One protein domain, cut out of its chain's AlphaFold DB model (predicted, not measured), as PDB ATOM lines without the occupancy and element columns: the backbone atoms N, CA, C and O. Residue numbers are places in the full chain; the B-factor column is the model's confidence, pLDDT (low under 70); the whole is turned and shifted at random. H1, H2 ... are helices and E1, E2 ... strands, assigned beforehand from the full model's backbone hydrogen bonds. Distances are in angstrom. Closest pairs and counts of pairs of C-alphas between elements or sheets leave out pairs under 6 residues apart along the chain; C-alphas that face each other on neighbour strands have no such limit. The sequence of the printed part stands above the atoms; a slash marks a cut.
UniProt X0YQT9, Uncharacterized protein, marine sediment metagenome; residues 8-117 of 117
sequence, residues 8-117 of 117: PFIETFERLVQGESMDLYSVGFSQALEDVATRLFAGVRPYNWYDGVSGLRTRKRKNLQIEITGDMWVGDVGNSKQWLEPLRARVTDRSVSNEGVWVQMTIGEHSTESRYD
ATOM      1  N   PRO A   8     130.718 110.049  97.455       68.00
ATOM      2  CA  PRO A   8     130.609 110.003  95.988       68.00
ATOM      3  C   PRO A   8     129.508 110.910  95.410       68.00
ATOM      4  O   PRO A   8     129.669 111.518  94.349       68.00
ATOM      5  N   PHE A   9     128.382 111.022  96.123       73.25
ATOM      6  CA  PHE A   9     127.297 111.935  95.771       73.25
ATOM      7  C   PHE A   9     127.763 113.381  95.951       73.25
ATOM      8  O   PHE A   9     127.665 114.169  95.015       73.25
ATOM      9  N   ILE A  10     128.334 113.715  97.113       76.75
ATOM     10  CA  ILE A  10     128.808 115.069  97.437       76.75
ATOM     11  C   ILE A  10     129.830 115.563  96.407       76.75
ATOM     12  O   ILE A  10     129.616 116.621  95.818       76.75
ATOM     13  N   GLU A  11     130.859 114.768  96.104       78.38
ATOM     14  CA  GLU A  11     131.899 115.106  95.119       78.38
ATOM     15  C   GLU A  11     131.300 115.408  93.736       78.38
ATOM     16  O   GLU A  11     131.702 116.351  93.052       78.38
ATOM     17  N   THR A  12     130.288 114.640  93.330       77.38
ATOM     18  CA  THR A  12     129.569 114.857  92.070       77.38
ATOM     19  C   THR A  12     128.854 116.213  92.052       77.38
ATOM     20  O   THR A  12     128.911 116.932  91.050       77.38
ATOM     21  N   PHE A  13     128.222 116.625  93.155       77.44
ATOM     22  CA  PHE A  13     127.580 117.944  93.219       77.44
ATOM     23  C   PHE A  13     128.558 119.090  93.359       77.44
ATOM     24  O   PHE A  13     128.328 120.128  92.744       77.44
ATOM     25  N   GLU A  14     129.633 118.929  94.123       78.00
ATOM     26  CA  GLU A  14     130.677 119.947  94.246       78.00
ATOM     27  C   GLU A  14     131.264 120.286  92.871       78.00
ATOM     28  O   GLU A  14     131.343 121.462  92.500       78.00
ATOM     29  N   ARG A  15     131.549 119.265  92.055       79.69
ATOM     30  CA  ARG A  15     132.005 119.419  90.665       79.69
ATOM     31  C   ARG A  15     130.995 120.172  89.801       79.69
ATOM     32  O   ARG A  15     131.342 121.158  89.143       79.69
ATOM     33  N   LEU A  16     129.718 119.786  89.858       77.31
ATOM     34  CA  LEU A  16     128.658 120.506  89.144       77.31
ATOM     35  C   LEU A  16     128.547 121.969  89.619       77.31
ATOM     36  O   LEU A  16     128.373 122.879  88.804       77.31
ATOM     37  N   VAL A  17     128.647 122.225  90.929       77.06
ATOM     38  CA  VAL A  17     128.561 123.571  91.526       77.06
ATOM     39  C   VAL A  17     129.689 124.466  91.002       77.06
ATOM     40  O   VAL A  17     129.456 125.649  90.688       77.06
ATOM     41  N   GLN A  18     130.885 123.892  90.871       78.19
ATOM     42  CA  GLN A  18     132.078 124.525  90.308       78.19
ATOM     43  C   GLN A  18     131.980 124.756  88.789       78.19
ATOM     44  O   GLN A  18     132.782 125.505  88.236       78.19
ATOM     45  N   GLY A  19     130.937 124.237  88.133       72.81
ATOM     46  CA  GLY A  19     130.656 124.461  86.715       72.81
ATOM     47  C   GLY A  19     131.244 123.400  85.793       72.81
ATOM     48  O   GLY A  19     131.334 123.636  84.588       72.81
ATOM     49  N   GLU A  20     131.642 122.248  86.333       80.50
ATOM     50  CA  GLU A  20     132.103 121.132  85.521       80.50
ATOM     51  C   GLU A  20     130.946 120.534  84.707       80.50
ATOM     52  O   GLU A  20     129.841 120.321  85.212       80.50
ATOM     53  N   SER A  21     131.201 120.262  83.426       73.75
ATOM     54  CA  SER A  21     130.261 119.529  82.580       73.75
ATOM     55  C   SER A  21     130.292 118.057  82.972       73.75
ATOM     56  O   SER A  21     131.330 117.413  82.855       73.75
ATOM     57  N   MET A  22     129.153 117.511  83.386       73.69
ATOM     58  CA  MET A  22     129.018 116.090  83.696       73.69
ATOM     59  C   MET A  22     127.982 115.426  82.804       73.69
ATOM     60  O   MET A  22     126.981 116.035  82.422       73.69
ATOM     61  N   ASP A  23     128.217 114.150  82.514       78.88
ATOM     62  CA  ASP A  23     127.216 113.300  81.893       78.88
ATOM     63  C   ASP A  23     126.135 112.935  82.921       78.88
ATOM     64  O   ASP A  23     126.326 112.083  83.793       78.88
ATOM     65  N   LEU A  24     124.989 113.608  82.808       76.25
ATOM     66  CA  LEU A  24     123.810 113.378  83.646       76.25
ATOM     67  C   LEU A  24     123.156 112.014  83.389       76.25
ATOM     68  O   LEU A  24     122.337 111.585  84.195       76.25
ATOM     69  N   TYR A  25     123.503 111.347  82.286       71.25
ATOM     70  CA  TYR A  25     123.038 110.000  81.950       71.25
ATOM     71  C   TYR A  25     124.057 108.925  82.326       71.25
ATOM     72  O   TYR A  25     123.828 107.741  82.069       71.25
ATOM     73  N   SER A  26     125.171 109.310  82.954       78.31
ATOM     74  CA  SER A  26     126.102 108.334  83.497       78.31
ATOM     75  C   SER A  26     125.408 107.496  84.571       78.31
ATOM     76  O   SER A  26     124.677 108.014  85.420       78.31
ATOM     77  N   VAL A  27     125.677 106.188  84.553       74.81
ATOM     78  CA  VAL A  27     125.131 105.231  85.531       74.81
ATOM     79  C   VAL A  27     125.384 105.711  86.964       74.81
ATOM     80  O   VAL A  27     124.489 105.644  87.800       74.81
ATOM     81  N   GLY A  28     126.560 106.291  87.225       79.19
ATOM     82  CA  GLY A  28     126.911 106.818  88.543       79.19
ATOM     83  C   GLY A  28     126.034 107.987  89.007       79.19
ATOM     84  O   GLY A  28     125.708 108.056  90.188       79.19
ATOM     85  N   PHE A  29     125.611 108.886  88.109       82.44
ATOM     86  CA  PHE A  29     124.747 110.010  88.490       82.44
ATOM     87  C   PHE A  29     123.320 109.552  88.809       82.44
ATOM     88  O   PHE A  29     122.731 110.019  89.785       82.44
ATOM     89  N   SER A  30     122.789 108.613  88.016       86.75
ATOM     90  CA  SER A  30     121.483 107.992  88.280       86.75
ATOM     91  C   SER A  30     121.477 107.297  89.642       86.75
ATOM     92  O   SER A  30     120.676 107.654  90.503       86.75
ATOM     93  N   GLN A  31     122.455 106.415  89.877       85.69
ATOM     94  CA  GLN A  31     122.597 105.680  91.136       85.69
ATOM     95  C   GLN A  31     122.719 106.619  92.340       85.69
ATOM     96  O   GLN A  31     122.040 106.438  93.346       85.69
ATOM     97  N   ALA A  32     123.509 107.690  92.225       86.38
ATOM     98  CA  ALA A  32     123.650 108.663  93.302       86.38
ATOM     99  C   ALA A  32     122.306 109.334  93.667       86.38
ATOM    100  O   ALA A  32     122.023 109.552  94.849       86.38
ATOM    101  N   LEU A  33     121.464 109.656  92.676       89.31
ATOM    102  CA  LEU A  33     120.127 110.213  92.913       89.31
ATOM    103  C   LEU A  33     119.161 109.184  93.508       89.31
ATOM    104  O   LEU A  33     118.392 109.543  94.402       89.31
ATOM    105  N   GLU A  34     119.211 107.933  93.053       91.56
ATOM    106  CA  GLU A  34     118.427 106.815  93.597       91.56
ATOM    107  C   GLU A  34     118.734 106.575  95.076       91.56
ATOM    108  O   GLU A  34     117.826 106.474  95.905       91.56
ATOM    109  N   ASP A  35     120.016 106.548  95.427       89.75
ATOM    110  CA  ASP A  35     120.471 106.330  96.795       89.75
ATOM    111  C   ASP A  35     120.019 107.456  97.726       89.75
ATOM    112  O   ASP A  35     119.571 107.217  98.854       89.75
ATOM    113  N   VAL A  36     120.112 108.703  97.258       90.50
ATOM    114  CA  VAL A  36     119.648 109.859  98.026       90.50
ATOM    115  C   VAL A  36     118.132 109.876  98.148       90.50
ATOM    116  O   VAL A  36     117.641 110.116  99.251       90.50
ATOM    117  N   ALA A  37     117.388 109.553  97.089       93.62
ATOM    118  CA  ALA A  37     115.936 109.413  97.160       93.62
ATOM    119  C   ALA A  37     115.529 108.326  98.168       93.62
ATOM    120  O   ALA A  37     114.748 108.589  99.084       93.62
ATOM    121  N   THR A  38     116.138 107.143  98.079       92.56
ATOM    122  CA  THR A  38     115.884 106.016  98.987       92.56
ATOM    123  C   THR A  38     116.078 106.420 100.444       92.56
ATOM    124  O   THR A  38     115.222 106.153 101.286       92.56
ATOM    125  N   ARG A  39     117.166 107.130 100.752       90.00
ATOM    126  CA  ARG A  39     117.464 107.574 102.120       90.00
ATOM    127  C   ARG A  39     116.521 108.669 102.600       90.00
ATOM    128  O   ARG A  39     115.975 108.565 103.696       90.00
ATOM    129  N   LEU A  40     116.334 109.714 101.797       92.81
ATOM    130  CA  LEU A  40     115.545 110.885 102.179       92.81
ATOM    131  C   LEU A  40     114.061 110.562 102.368       92.81
ATOM    132  O   LEU A  40     113.395 111.179 103.203       92.81
ATOM    133  N   PHE A  41     113.541 109.615 101.589       94.69
ATOM    134  CA  PHE A  41     112.130 109.258 101.612       94.69
ATOM    135  C   PHE A  41     111.823 107.993 102.416       94.69
ATOM    136  O   PHE A  41     110.645 107.692 102.578       94.69
ATOM    137  N   ALA A  42     112.809 107.297 102.994       90.62
ATOM    138  CA  ALA A  42     112.570 106.093 103.802       90.62
ATOM    139  C   ALA A  42     111.528 106.303 104.923       90.62
ATOM    140  O   ALA A  42     110.734 105.413 105.206       90.62
ATOM    141  N   GLY A  43     111.500 107.492 105.541       88.38
ATOM    142  CA  GLY A  43     110.521 107.845 106.581       88.38
ATOM    143  C   GLY A  43     109.230 108.502 106.075       88.38
ATOM    144  O   GLY A  43     108.276 108.622 106.837       88.38
ATOM    145  N   VAL A  44     109.193 108.941 104.814       92.44
ATOM    146  CA  VAL A  44     108.064 109.692 104.223       92.44
ATOM    147  C   VAL A  44     107.220 108.794 103.318       92.44
ATOM    148  O   VAL A  44     106.001 108.912 103.275       92.44
ATOM    149  N   ARG A  45     107.877 107.876 102.608       92.69
ATOM    150  CA  ARG A  45     107.302 106.928 101.651       92.69
ATOM    151  C   ARG A  45     107.912 105.532 101.869       92.69
ATOM    152  O   ARG A  45     108.585 105.014 100.980       92.69
ATOM    153  N   PRO A  46     107.699 104.910 103.046       90.19
ATOM    154  CA  PRO A  46     108.390 103.678 103.452       90.19
ATOM    155  C   PRO A  46     108.072 102.454 102.580       90.19
ATOM    156  O   PRO A  46     108.783 101.457 102.640       90.19
ATOM    157  N   TYR A  47     107.003 102.514 101.783       92.56
ATOM    158  CA  TYR A  47     106.569 101.434 100.894       92.56
ATOM    159  C   TYR A  47     106.932 101.687  99.428       92.56
ATOM    160  O   TYR A  47     106.408 101.010  98.542       92.56
ATOM    161  N   ASN A  48     107.819 102.651  99.166       95.06
ATOM    162  CA  ASN A  48     108.309 102.952  97.831       95.06
ATOM    163  C   ASN A  48     109.803 102.655  97.679       95.06
ATOM    164  O   ASN A  48     110.585 102.840  98.610       95.06
ATOM    165  N   TRP A  49     110.188 102.233  96.476       94.69
ATOM    166  CA  TRP A  49     111.578 102.119  96.028       94.69
ATOM    167  C   TRP A  49     111.816 103.028  94.816       94.69
ATOM    168  O   TRP A  49     110.862 103.413  94.135       94.69
ATOM    169  N   TYR A  50     113.075 103.393  94.576       94.81
ATOM    170  CA  TYR A  50     113.495 104.336  93.536       94.81
ATOM    171  C   TYR A  50     114.516 103.653  92.628       94.81
ATOM    172  O   TYR A  50     115.428 103.014  93.143       94.81
ATOM    173  N   ASP A  51     114.340 103.753  91.312       92.44
ATOM    174  CA  ASP A  51     115.073 102.923  90.335       92.44
ATOM    175  C   ASP A  51     115.319 103.667  89.028       92.44
ATOM    176  O   ASP A  51     114.787 103.377  87.956       92.44
ATOM    177  N   GLY A  52     116.114 104.708  89.152       91.50
ATOM    178  CA  GLY A  52     116.595 105.468  88.029       91.50
ATOM    179  C   GLY A  52     115.794 106.713  87.737       91.50
ATOM    180  O   GLY A  52     114.672 106.948  88.192       91.50
ATOM    181  N   VAL A  53     116.439 107.544  86.939       93.25
ATOM    182  CA  VAL A  53     115.970 108.871  86.577       93.25
ATOM    183  C   VAL A  53     115.954 109.023  85.067       93.25
ATOM    184  O   VAL A  53     116.727 108.399  84.340       93.25
ATOM    185  N   SER A  54     115.067 109.877  84.572       93.12
ATOM    186  CA  SER A  54     114.953 110.172  83.149       93.12
ATOM    187  C   SER A  54     114.752 111.665  82.905       93.12
ATOM    188  O   SER A  54     114.388 112.423  83.804       93.12
ATOM    189  N   GLY A  55     115.071 112.113  81.685       93.06
ATOM    190  CA  GLY A  55     114.848 113.500  81.267       93.06
ATOM    191  C   GLY A  55     115.615 114.549  82.081       93.06
ATOM    192  O   GLY A  55     115.174 115.698  82.151       93.06
ATOM    193  N   LEU A  56     116.738 114.166  82.701       92.12
ATOM    194  CA  LEU A  56     117.470 115.026  83.621       92.12
ATOM    195  C   LEU A  56     117.970 116.310  82.956       92.12
ATOM    196  O   LEU A  56     118.546 116.318  81.867       92.12
ATOM    197  N   ARG A  57     117.795 117.414  83.675       91.12
ATOM    198  CA  ARG A  57     118.335 118.732  83.353       91.12
ATOM    199  C   ARG A  57     118.902 119.345  84.617       91.12
ATOM    200  O   ARG A  57     118.306 119.228  85.685       91.12
ATOM    201  N   THR A  58     120.015 120.053  84.481       89.00
ATOM    202  CA  THR A  58     120.603 120.826  85.572       89.00
ATOM    203  C   THR A  58     120.624 122.304  85.229       89.00
ATOM    204  O   THR A  58     120.761 122.716  84.076       89.00
ATOM    205  N   ARG A  59     120.466 123.132  86.257       89.19
ATOM    206  CA  ARG A  59     120.604 124.579  86.156       89.19
ATOM    207  C   ARG A  59     121.268 125.110  87.415       89.19
ATOM    208  O   ARG A  59     120.756 124.932  88.521       89.19
ATOM    209  N   LYS A  60     122.350 125.869  87.246       87.44
ATOM    210  CA  LYS A  60     122.905 126.692  88.325       87.44
ATOM    211  C   LYS A  60     121.909 127.806  88.666       87.44
ATOM    212  O   LYS A  60     121.519 128.589  87.798       87.44
ATOM    213  N   ARG A  61     121.447 127.852  89.918       85.94
ATOM    214  CA  ARG A  61     120.445 128.832  90.389       85.94
ATOM    215  C   ARG A  61     121.113 130.096  90.919       85.94
ATOM    216  O   ARG A  61     120.688 131.198  90.592       85.94
ATOM    217  N   LYS A  62     122.141 129.912  91.746       85.81
ATOM    218  CA  LYS A  62     122.984 130.955  92.345       85.81
ATOM    219  C   LYS A  62     124.346 130.352  92.688       85.81
ATOM    220  O   LYS A  62     124.587 129.175  92.411       85.81
ATOM    221  N   ASN A  63     125.242 131.150  93.268       83.44
ATOM    222  CA  ASN A  63     126.518 130.619  93.733       83.44
ATOM    223  C   ASN A  63     126.276 129.470  94.727       83.44
ATOM    224  O   ASN A  63     125.386 129.582  95.571       83.44
ATOM    225  N   LEU A  64     127.024 128.376  94.580       87.94
ATOM    226  CA  LEU A  64     126.915 127.182  95.426       87.94
ATOM    227  C   LEU A  64     125.541 126.485  95.432       87.94
ATOM    228  O   LEU A  64     125.227 125.745  96.356       87.94
ATOM    229  N   GLN A  65     124.695 126.707  94.417       90.75
ATOM    230  CA  GLN A  65     123.387 126.052  94.340       90.75
ATOM    231  C   GLN A  65     123.020 125.597  92.929       90.75
ATOM    232  O   GLN A  65     122.984 126.394  91.982       90.75
ATOM    233  N   ILE A  66     122.617 124.332  92.831       90.81
ATOM    234  CA  ILE A  66     122.103 123.710  91.612       90.81
ATOM    235  C   ILE A  66     120.677 123.230  91.830       90.81
ATOM    236  O   ILE A  66     120.294 122.782  92.909       90.81
ATOM    237  N   GLU A  67     119.889 123.344  90.771       93.12
ATOM    238  CA  GLU A  67     118.607 122.680  90.627       93.12
ATOM    239  C   GLU A  67     118.711 121.596  89.558       93.12
ATOM    240  O   GLU A  67     119.265 121.826  88.481       93.12
ATOM    241  N   ILE A  68     118.175 120.428  89.882       92.62
ATOM    242  CA  ILE A  68     118.100 119.242  89.041       92.62
ATOM    243  C   ILE A  68     116.618 118.954  88.859       92.62
ATOM    244  O   ILE A  68     115.867 118.925  89.836       92.62
ATOM    245  N   THR A  69     116.192 118.770  87.619       96.06
ATOM    246  CA  THR A  69     114.809 118.427  87.277       96.06
ATOM    247  C   THR A  69     114.790 117.244  86.334       96.06
ATOM    248  O   THR A  69     115.680 117.140  85.494       96.06
ATOM    249  N   GLY A  70     113.760 116.420  86.414       96.00
ATOM    250  CA  GLY A  70     113.538 115.288  85.523       96.00
ATOM    251  C   GLY A  70     112.366 114.476  86.042       96.00
ATOM    252  O   GLY A  70     111.502 115.024  86.723       96.00
ATOM    253  N   ASP A  71     112.399 113.178  85.792       97.69
ATOM    254  CA  ASP A  71     111.453 112.221  86.349       97.69
ATOM    255  C   ASP A  71     112.215 111.107  87.072       97.69
ATOM    256  O   ASP A  71     113.307 110.719  86.652       97.69
ATOM    257  N   MET A  72     111.645 110.607  88.164       97.06
ATOM    258  CA  MET A  72     112.150 109.474  88.937       97.06
ATOM    259  C   MET A  72     111.211 108.289  88.743       97.06
ATOM    260  O   MET A  72     109.991 108.438  88.860       97.06
ATOM    261  N   TRP A  73     111.776 107.112  88.495       96.81
ATOM    262  CA  TRP A  73     111.027 105.868  88.572       96.81
ATOM    263  C   TRP A  73     110.784 105.506  90.031       96.81
ATOM    264  O   TRP A  73     111.719 105.293  90.802       96.81
ATOM    265  N   VAL A  74     109.509 105.437  90.395       96.81
ATOM    266  CA  VAL A  74     109.046 105.045  91.719       96.81
ATOM    267  C   VAL A  74     108.311 103.728  91.590       96.81
ATOM    268  O   VAL A  74     107.446 103.580  90.727       96.81
ATOM    269  N   GLY A  75     108.631 102.777  92.456       95.94
ATOM    270  CA  GLY A  75     107.880 101.541  92.561       95.94
ATOM    271  C   GLY A  75     107.257 101.330  93.928       95.94
ATOM    272  O   GLY A  75     107.614 101.976  94.911       95.94
ATOM    273  N   ASP A  76     106.282 100.432  93.975       94.19
ATOM    274  CA  ASP A  76     105.582 100.003  95.185       94.19
ATOM    275  C   ASP A  76     106.122  98.632  95.618       94.19
ATOM    276  O   ASP A  76     106.183  97.681  94.828       94.19
ATOM    277  N   VAL A  77     106.546  98.536  96.879       88.31
ATOM    278  CA  VAL A  77     107.120  97.314  97.468       88.31
ATOM    279  C   VAL A  77     106.088  96.174  97.534       88.31
ATOM    280  O   VAL A  77     106.459  95.005  97.472       88.31
ATOM    281  N   GLY A  78     104.793  96.483  97.644       86.81
ATOM    282  CA  GLY A  78     103.719  95.515  97.871       86.81
ATOM    283  C   GLY A  78     103.067  94.939  96.612       86.81
ATOM    284  O   GLY A  78     102.355  93.940  96.712       86.81
ATOM    285  N   ASN A  79     103.261  95.542  95.435       86.62
ATOM    286  CA  ASN A  79     102.585  95.088  94.210       86.62
ATOM    287  C   ASN A  79     103.431  95.156  92.926       86.62
ATOM    288  O   ASN A  79     102.883  94.958  91.840       86.62
ATOM    289  N   SER A  80     104.740  95.418  93.038       83.19
ATOM    290  CA  SER A  80     105.699  95.473  91.920       83.19
ATOM    291  C   SER A  80     105.324  96.443  90.791       83.19
ATOM    292  O   SER A  80     105.880  96.358  89.697       83.19
ATOM    293  N   LYS A  81     104.385  97.369  91.021       93.88
ATOM    294  CA  LYS A  81     104.090  98.432  90.061       93.88
ATOM    295  C   LYS A  81     105.187  99.477  90.116       93.88
ATOM    296  O   LYS A  81     105.691  99.785  91.192       93.88
ATOM    297  N   GLN A  82     105.485 100.043  88.954       95.88
ATOM    298  CA  GLN A  82     106.436 101.127  88.774       95.88
ATOM    299  C   GLN A  82     105.788 102.219  87.919       95.88
ATOM    300  O   GLN A  82     105.037 101.922  86.986       95.88
ATOM    301  N   TRP A  83     106.041 103.478  88.252       96.75
ATOM    302  CA  TRP A  83     105.567 104.642  87.509       96.75
ATOM    303  C   TRP A  83     106.590 105.776  87.583       96.75
ATOM    304  O   TRP A  83     107.530 105.733  88.375       96.75
ATOM    305  N   LEU A  84     106.417 106.786  86.733       97.69
ATOM    306  CA  LEU A  84     107.237 107.993  86.759       97.69
ATOM    307  C   LEU A  84     106.568 109.065  87.610       97.69
ATOM    308  O   LEU A  84     105.374 109.335  87.458       97.69
ATOM    309  N   GLU A  85     107.358 109.711  88.459       98.31
ATOM    310  CA  GLU A  85     106.968 110.939  89.141       98.31
ATOM    311  C   GLU A  85     107.946 112.074  88.827       98.31
ATOM    312  O   GLU A  85     109.155 111.833  88.757       98.31
ATOM    313  N   PRO A  86     107.459 113.324  88.711       98.25
ATOM    314  CA  PRO A  86     108.330 114.478  88.553       98.25
ATOM    315  C   PRO A  86     109.340 114.572  89.698       98.25
ATOM    316  O   PRO A  86     108.966 114.590  90.873       98.25
ATOM    317  N   LEU A  87     110.616 114.681  89.342       97.56
ATOM    318  CA  LEU A  87     111.741 114.869  90.248       97.56
ATOM    319  C   LEU A  87     112.205 116.324  90.208       97.56
ATOM    320  O   LEU A  87     112.505 116.888  89.149       97.56
ATOM    321  N   ARG A  88     112.374 116.910  91.393       97.31
ATOM    322  CA  ARG A  88     113.110 118.158  91.581       97.31
ATOM    323  C   ARG A  88     114.042 118.034  92.772       97.31
ATOM    324  O   ARG A  88     113.582 117.887  93.897       97.31
ATOM    325  N   ALA A  89     115.340 118.175  92.545       94.62
ATOM    326  CA  ALA A  89     116.328 118.248  93.612       94.62
ATOM    327  C   ALA A  89     117.031 119.605  93.593       94.62
ATOM    328  O   ALA A  89     117.408 120.129  92.545       94.62
ATOM    329  N   ARG A  90     117.206 120.196  94.770       94.31
ATOM    330  CA  ARG A  90     118.000 121.398  94.983       94.31
ATOM    331  C   ARG A  90     119.148 121.041  95.905       94.31
ATOM    332  O   ARG A  90     118.929 120.704  97.064       94.31
ATOM    333  N   VAL A  91     120.357 121.188  95.387       91.06
ATOM    334  CA  VAL A  91     121.588 120.951  96.138       91.06
ATOM    335  C   VAL A  91     122.239 122.295  96.409       91.06
ATOM    336  O   VAL A  91     122.430 123.094  95.489       91.06
ATOM    337  N   THR A  92     122.505 122.577  97.680       91.31
ATOM    338  CA  THR A  92     123.163 123.804  98.131       91.31
ATOM    339  C   THR A  92     124.397 123.430  98.928       91.31
ATOM    340  O   THR A  92     124.276 122.841  99.998       91.31
ATOM    341  N   ASP A  93     125.564 123.808  98.430       88.06
ATOM    342  CA  ASP A  93     126.804 123.710  99.184       88.06
ATOM    343  C   ASP A  93     126.868 124.868 100.197       88.06
ATOM    344  O   ASP A  93     126.820 126.050  99.840       88.06
ATOM    345  N   ARG A  94     126.893 124.508 101.484       86.56
ATOM    346  CA  ARG A  94     127.051 125.414 102.628       86.56
ATOM    347  C   ARG A  94     128.266 125.023 103.478       86.56
ATOM    348  O   ARG A  94     128.324 125.325 104.674       86.56
ATOM    349  N   SER A  95     129.253 124.366 102.871       80.06
ATOM    350  CA  SER A  95     130.508 123.971 103.520       80.06
ATOM    351  C   SER A  95     131.267 125.175 104.089       80.06
ATOM    352  O   SER A  95     131.781 125.100 105.201       80.06
ATOM    353  N   VAL A  96     131.234 126.327 103.404       81.12
ATOM    354  CA  VAL A  96     131.861 127.587 103.857       81.12
ATOM    355  C   VAL A  96     131.350 128.041 105.233       81.12
ATOM    356  O   VAL A  96     132.090 128.664 105.990       81.12
ATOM    357  N   SER A  97     130.101 127.721 105.581       81.94
ATOM    358  CA  SER A  97     129.504 128.014 106.890       81.94
ATOM    359  C   SER A  97     129.494 126.809 107.843       81.94
ATOM    360  O   SER A  97     128.777 126.842 108.839       81.94
ATOM    361  N   ASN A  98     130.263 125.747 107.566       80.44
ATOM    362  CA  ASN A  98     130.280 124.477 108.313       80.44
ATOM    363  C   ASN A  98     128.903 123.781 108.406       80.44
ATOM    364  O   ASN A  98     128.641 122.993 109.323       80.44
ATOM    365  N   GLU A  99     128.008 124.061 107.454       81.56
ATOM    366  CA  GLU A  99     126.663 123.477 107.392       81.56
ATOM    367  C   GLU A  99     126.567 122.279 106.436       81.56
ATOM    368  O   GLU A  99     125.480 121.722 106.292       81.56
ATOM    369  N   GLY A 100     127.681 121.885 105.810       85.19
ATOM    370  CA  GLY A 100     127.754 120.765 104.870       85.19
ATOM    371  C   GLY A 100     127.010 121.029 103.557       85.19
ATOM    372  O   GLY A 100     126.743 122.175 103.180       85.19
ATOM    373  N   VAL A 101     126.653 119.957 102.855       87.38
ATOM    374  CA  VAL A 101     125.830 119.995 101.644       87.38
ATOM    375  C   VAL A 101     124.374 119.730 102.006       87.38
ATOM    376  O   VAL A 101     124.021 118.705 102.580       87.38
ATOM    377  N   TRP A 102     123.504 120.662 101.641       91.19
ATOM    378  CA  TRP A 102     122.064 120.543 101.838       91.19
ATOM    379  C   TRP A 102     121.389 120.052 100.569       91.19
ATOM    380  O   TRP A 102     121.508 120.686  99.516       91.19
ATOM    381  N   VAL A 103     120.624 118.972 100.688       91.69
ATOM    382  CA  VAL A 103     119.813 118.428  99.599       91.69
ATOM    383  C   VAL A 103     118.350 118.528  99.986       91.69
ATOM    384  O   VAL A 103     117.913 117.909 100.950       91.69
ATOM    385  N   GLN A 104     117.592 119.284  99.202       95.19
ATOM    386  CA  GLN A 104     116.135 119.287  99.230       95.19
ATOM    387  C   GLN A 104     115.645 118.525  98.001       95.19
ATOM    388  O   GLN A 104     116.040 118.860  96.884       95.19
ATOM    389  N   MET A 105     114.787 117.525  98.182       96.00
ATOM    390  CA  MET A 105     114.271 116.703  97.090       96.00
ATOM    391  C   MET A 105     112.748 116.616  97.147       96.00
ATOM    392  O   MET A 105     112.155 116.421  98.207       96.00
ATOM    393  N   THR A 106     112.125 116.752  95.982       98.12
ATOM    394  CA  THR A 106     110.696 116.571  95.753       98.12
ATOM    395  C   THR A 106     110.505 115.495  94.689       98.12
ATOM    396  O   THR A 106     111.115 115.587  93.621       98.12
ATOM    397  N   ILE A 107     109.674 114.495  94.985       97.62
ATOM    398  CA  ILE A 107     109.267 113.430  94.061       97.62
ATOM    399  C   ILE A 107     107.740 113.361  94.105       97.62
ATOM    400  O   ILE A 107     107.156 113.101  95.164       97.62
ATOM    401  N   GLY A 108     107.105 113.682  92.976       96.94
ATOM    402  CA  GLY A 108     105.656 113.858  92.905       96.94
ATOM    403  C   GLY A 108     105.199 114.984  93.834       96.94
ATOM    404  O   GLY A 108     105.672 116.116  93.738       96.94
ATOM    405  N   GLU A 109     104.283 114.675  94.749       96.31
ATOM    406  CA  GLU A 109     103.774 115.621  95.753       96.31
ATOM    407  C   GLU A 109     104.584 115.647  97.062       96.31
ATOM    408  O   GLU A 109     104.365 116.507  97.917       96.31
ATOM    409  N   HIS A 110     105.537 114.729  97.230       96.88
ATOM    410  CA  HIS A 110     106.264 114.554  98.483       96.88
ATOM    411  C   HIS A 110     107.587 115.314  98.453       96.88
ATOM    412  O   HIS A 110     108.348 115.213  97.491       96.88
ATOM    413  N   SER A 111     107.898 116.031  99.534       96.69
ATOM    414  CA  SER A 111     109.145 116.782  99.685       96.69
ATOM    415  C   SER A 111     109.833 116.454 101.003       96.69
ATOM    416  O   SER A 111     109.183 116.279 102.030       96.69
ATOM    417  N   THR A 112     111.159 116.428 100.974       95.94
ATOM    418  CA  THR A 112     112.025 116.131 102.123       95.94
ATOM    419  C   THR A 112     113.382 116.812 101.931       95.94
ATOM    420  O   THR A 112     113.710 117.271 100.830       95.94
ATOM    421  N   GLU A 113     114.164 116.925 102.997       94.56
ATOM    422  CA  GLU A 113     115.506 117.496 102.953       94.56
ATOM    423  C   GLU A 113     116.430 116.857 103.992       94.56
ATOM    424  O   GLU A 113     115.985 116.405 105.047       94.56
ATOM    425  N   SER A 114     117.729 116.833 103.697       90.81
ATOM    426  CA  SER A 114     118.759 116.467 104.669       90.81
ATOM    427  C   SER A 114     120.066 117.198 104.399       90.81
ATOM    428  O   SER A 114     120.366 117.623 103.278       90.81
ATOM    429  N   ARG A 115     120.857 117.298 105.463       88.19
ATOM    430  CA  ARG A 115     122.259 117.700 105.439       88.19
ATOM    431  C   ARG A 115     123.155 116.472 105.238       88.19
ATOM    432  O   ARG A 115     122.876 115.410 105.797       88.19
ATOM    433  N   TYR A 116     124.230 116.663 104.486       82.44
ATOM    434  CA  TYR A 116     125.313 115.717 104.241       82.44
ATOM    435  C   TYR A 116     126.640 116.390 104.608       82.44
ATOM    436  O   TYR A 116     126.816 117.574 104.312       82.44
ATOM    437  N   ASP A 117     127.530 115.652 105.267       74.12
ATOM    438  CA  ASP A 117     128.867 116.108 105.674       74.12
ATOM    439  C   ASP A 117     129.961 115.338 104.920       74.12
ATOM    440  O   ASP A 117     129.703 114.167 104.538       74.12
TER     441      ASP A 117
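This is residues 8 to 117 of the 117 residues of an uncharacterized protein of marine sediment metagenome (UniProt X0YQT9). A twisted sheet of five long strands curls round the helix H2, and the shorter H1 packs on the same face, about perpendicular to H2; the other face is bare. E1, E2 and E3 bend along their length. The printed part has 110 residues, with two named helices and five named strands that follow along the chain as H1, H2, E1, E2, E3, E4, E5; the sheet runs E1-E2-E3-E4-E5, antiparallel throughout, and the class is mixed, helices and strands. It is compact, with a radius of gyration of the C-alphas of 13.7 A, and elongated, spanning 44 by 27 by 22 A.

Find C-alpha 48 at (108.309, 102.952, 97.831), where E1, residues 48 to 62, begins its 32.1 A, bending by 82 degrees at residue 55. E2 is residues 65 to 76, 31.6 A; E3 is 82 to 93, 32.1 A; E4 is 101 to 107, 19.4 A; E5 is 110 to 116, ending at (125.313, 115.717, 104.241). H2 is residues 27 to 41, 21.1 A, and H1 residues 8 to 17, from (130.609, 110.003, 95.988).

The strands form a meander, each the antiparallel neighbour of the one before. Look for N 54 and O 71 at 2.9 A between E1 and E2, N 70 and O 87 at 3.0 A between E2 and E3, N 90 and O 104 at 2.8 A between E3 and E4, and N 103 and O 114 at 2.9 A between E4 and E5. H2 is on the sheet; its closest C-alphas to E1 are Ser 30 and Gly 52, 5.5 A. H1, on the same face, has a height over the sheet of 8.2 A. H1 and H2 touch, closest at the C-alphas of Phe 9 and Ala 32, 5.5 A. In both helices every O i to N i+4 pair is within hydrogen-bond range.

The C-alphas farthest apart, Asn 79 and Val 96, are 44.8 A apart. The printed part has no cut and no long link. Residue 8 alone is under 70 in pLDDT.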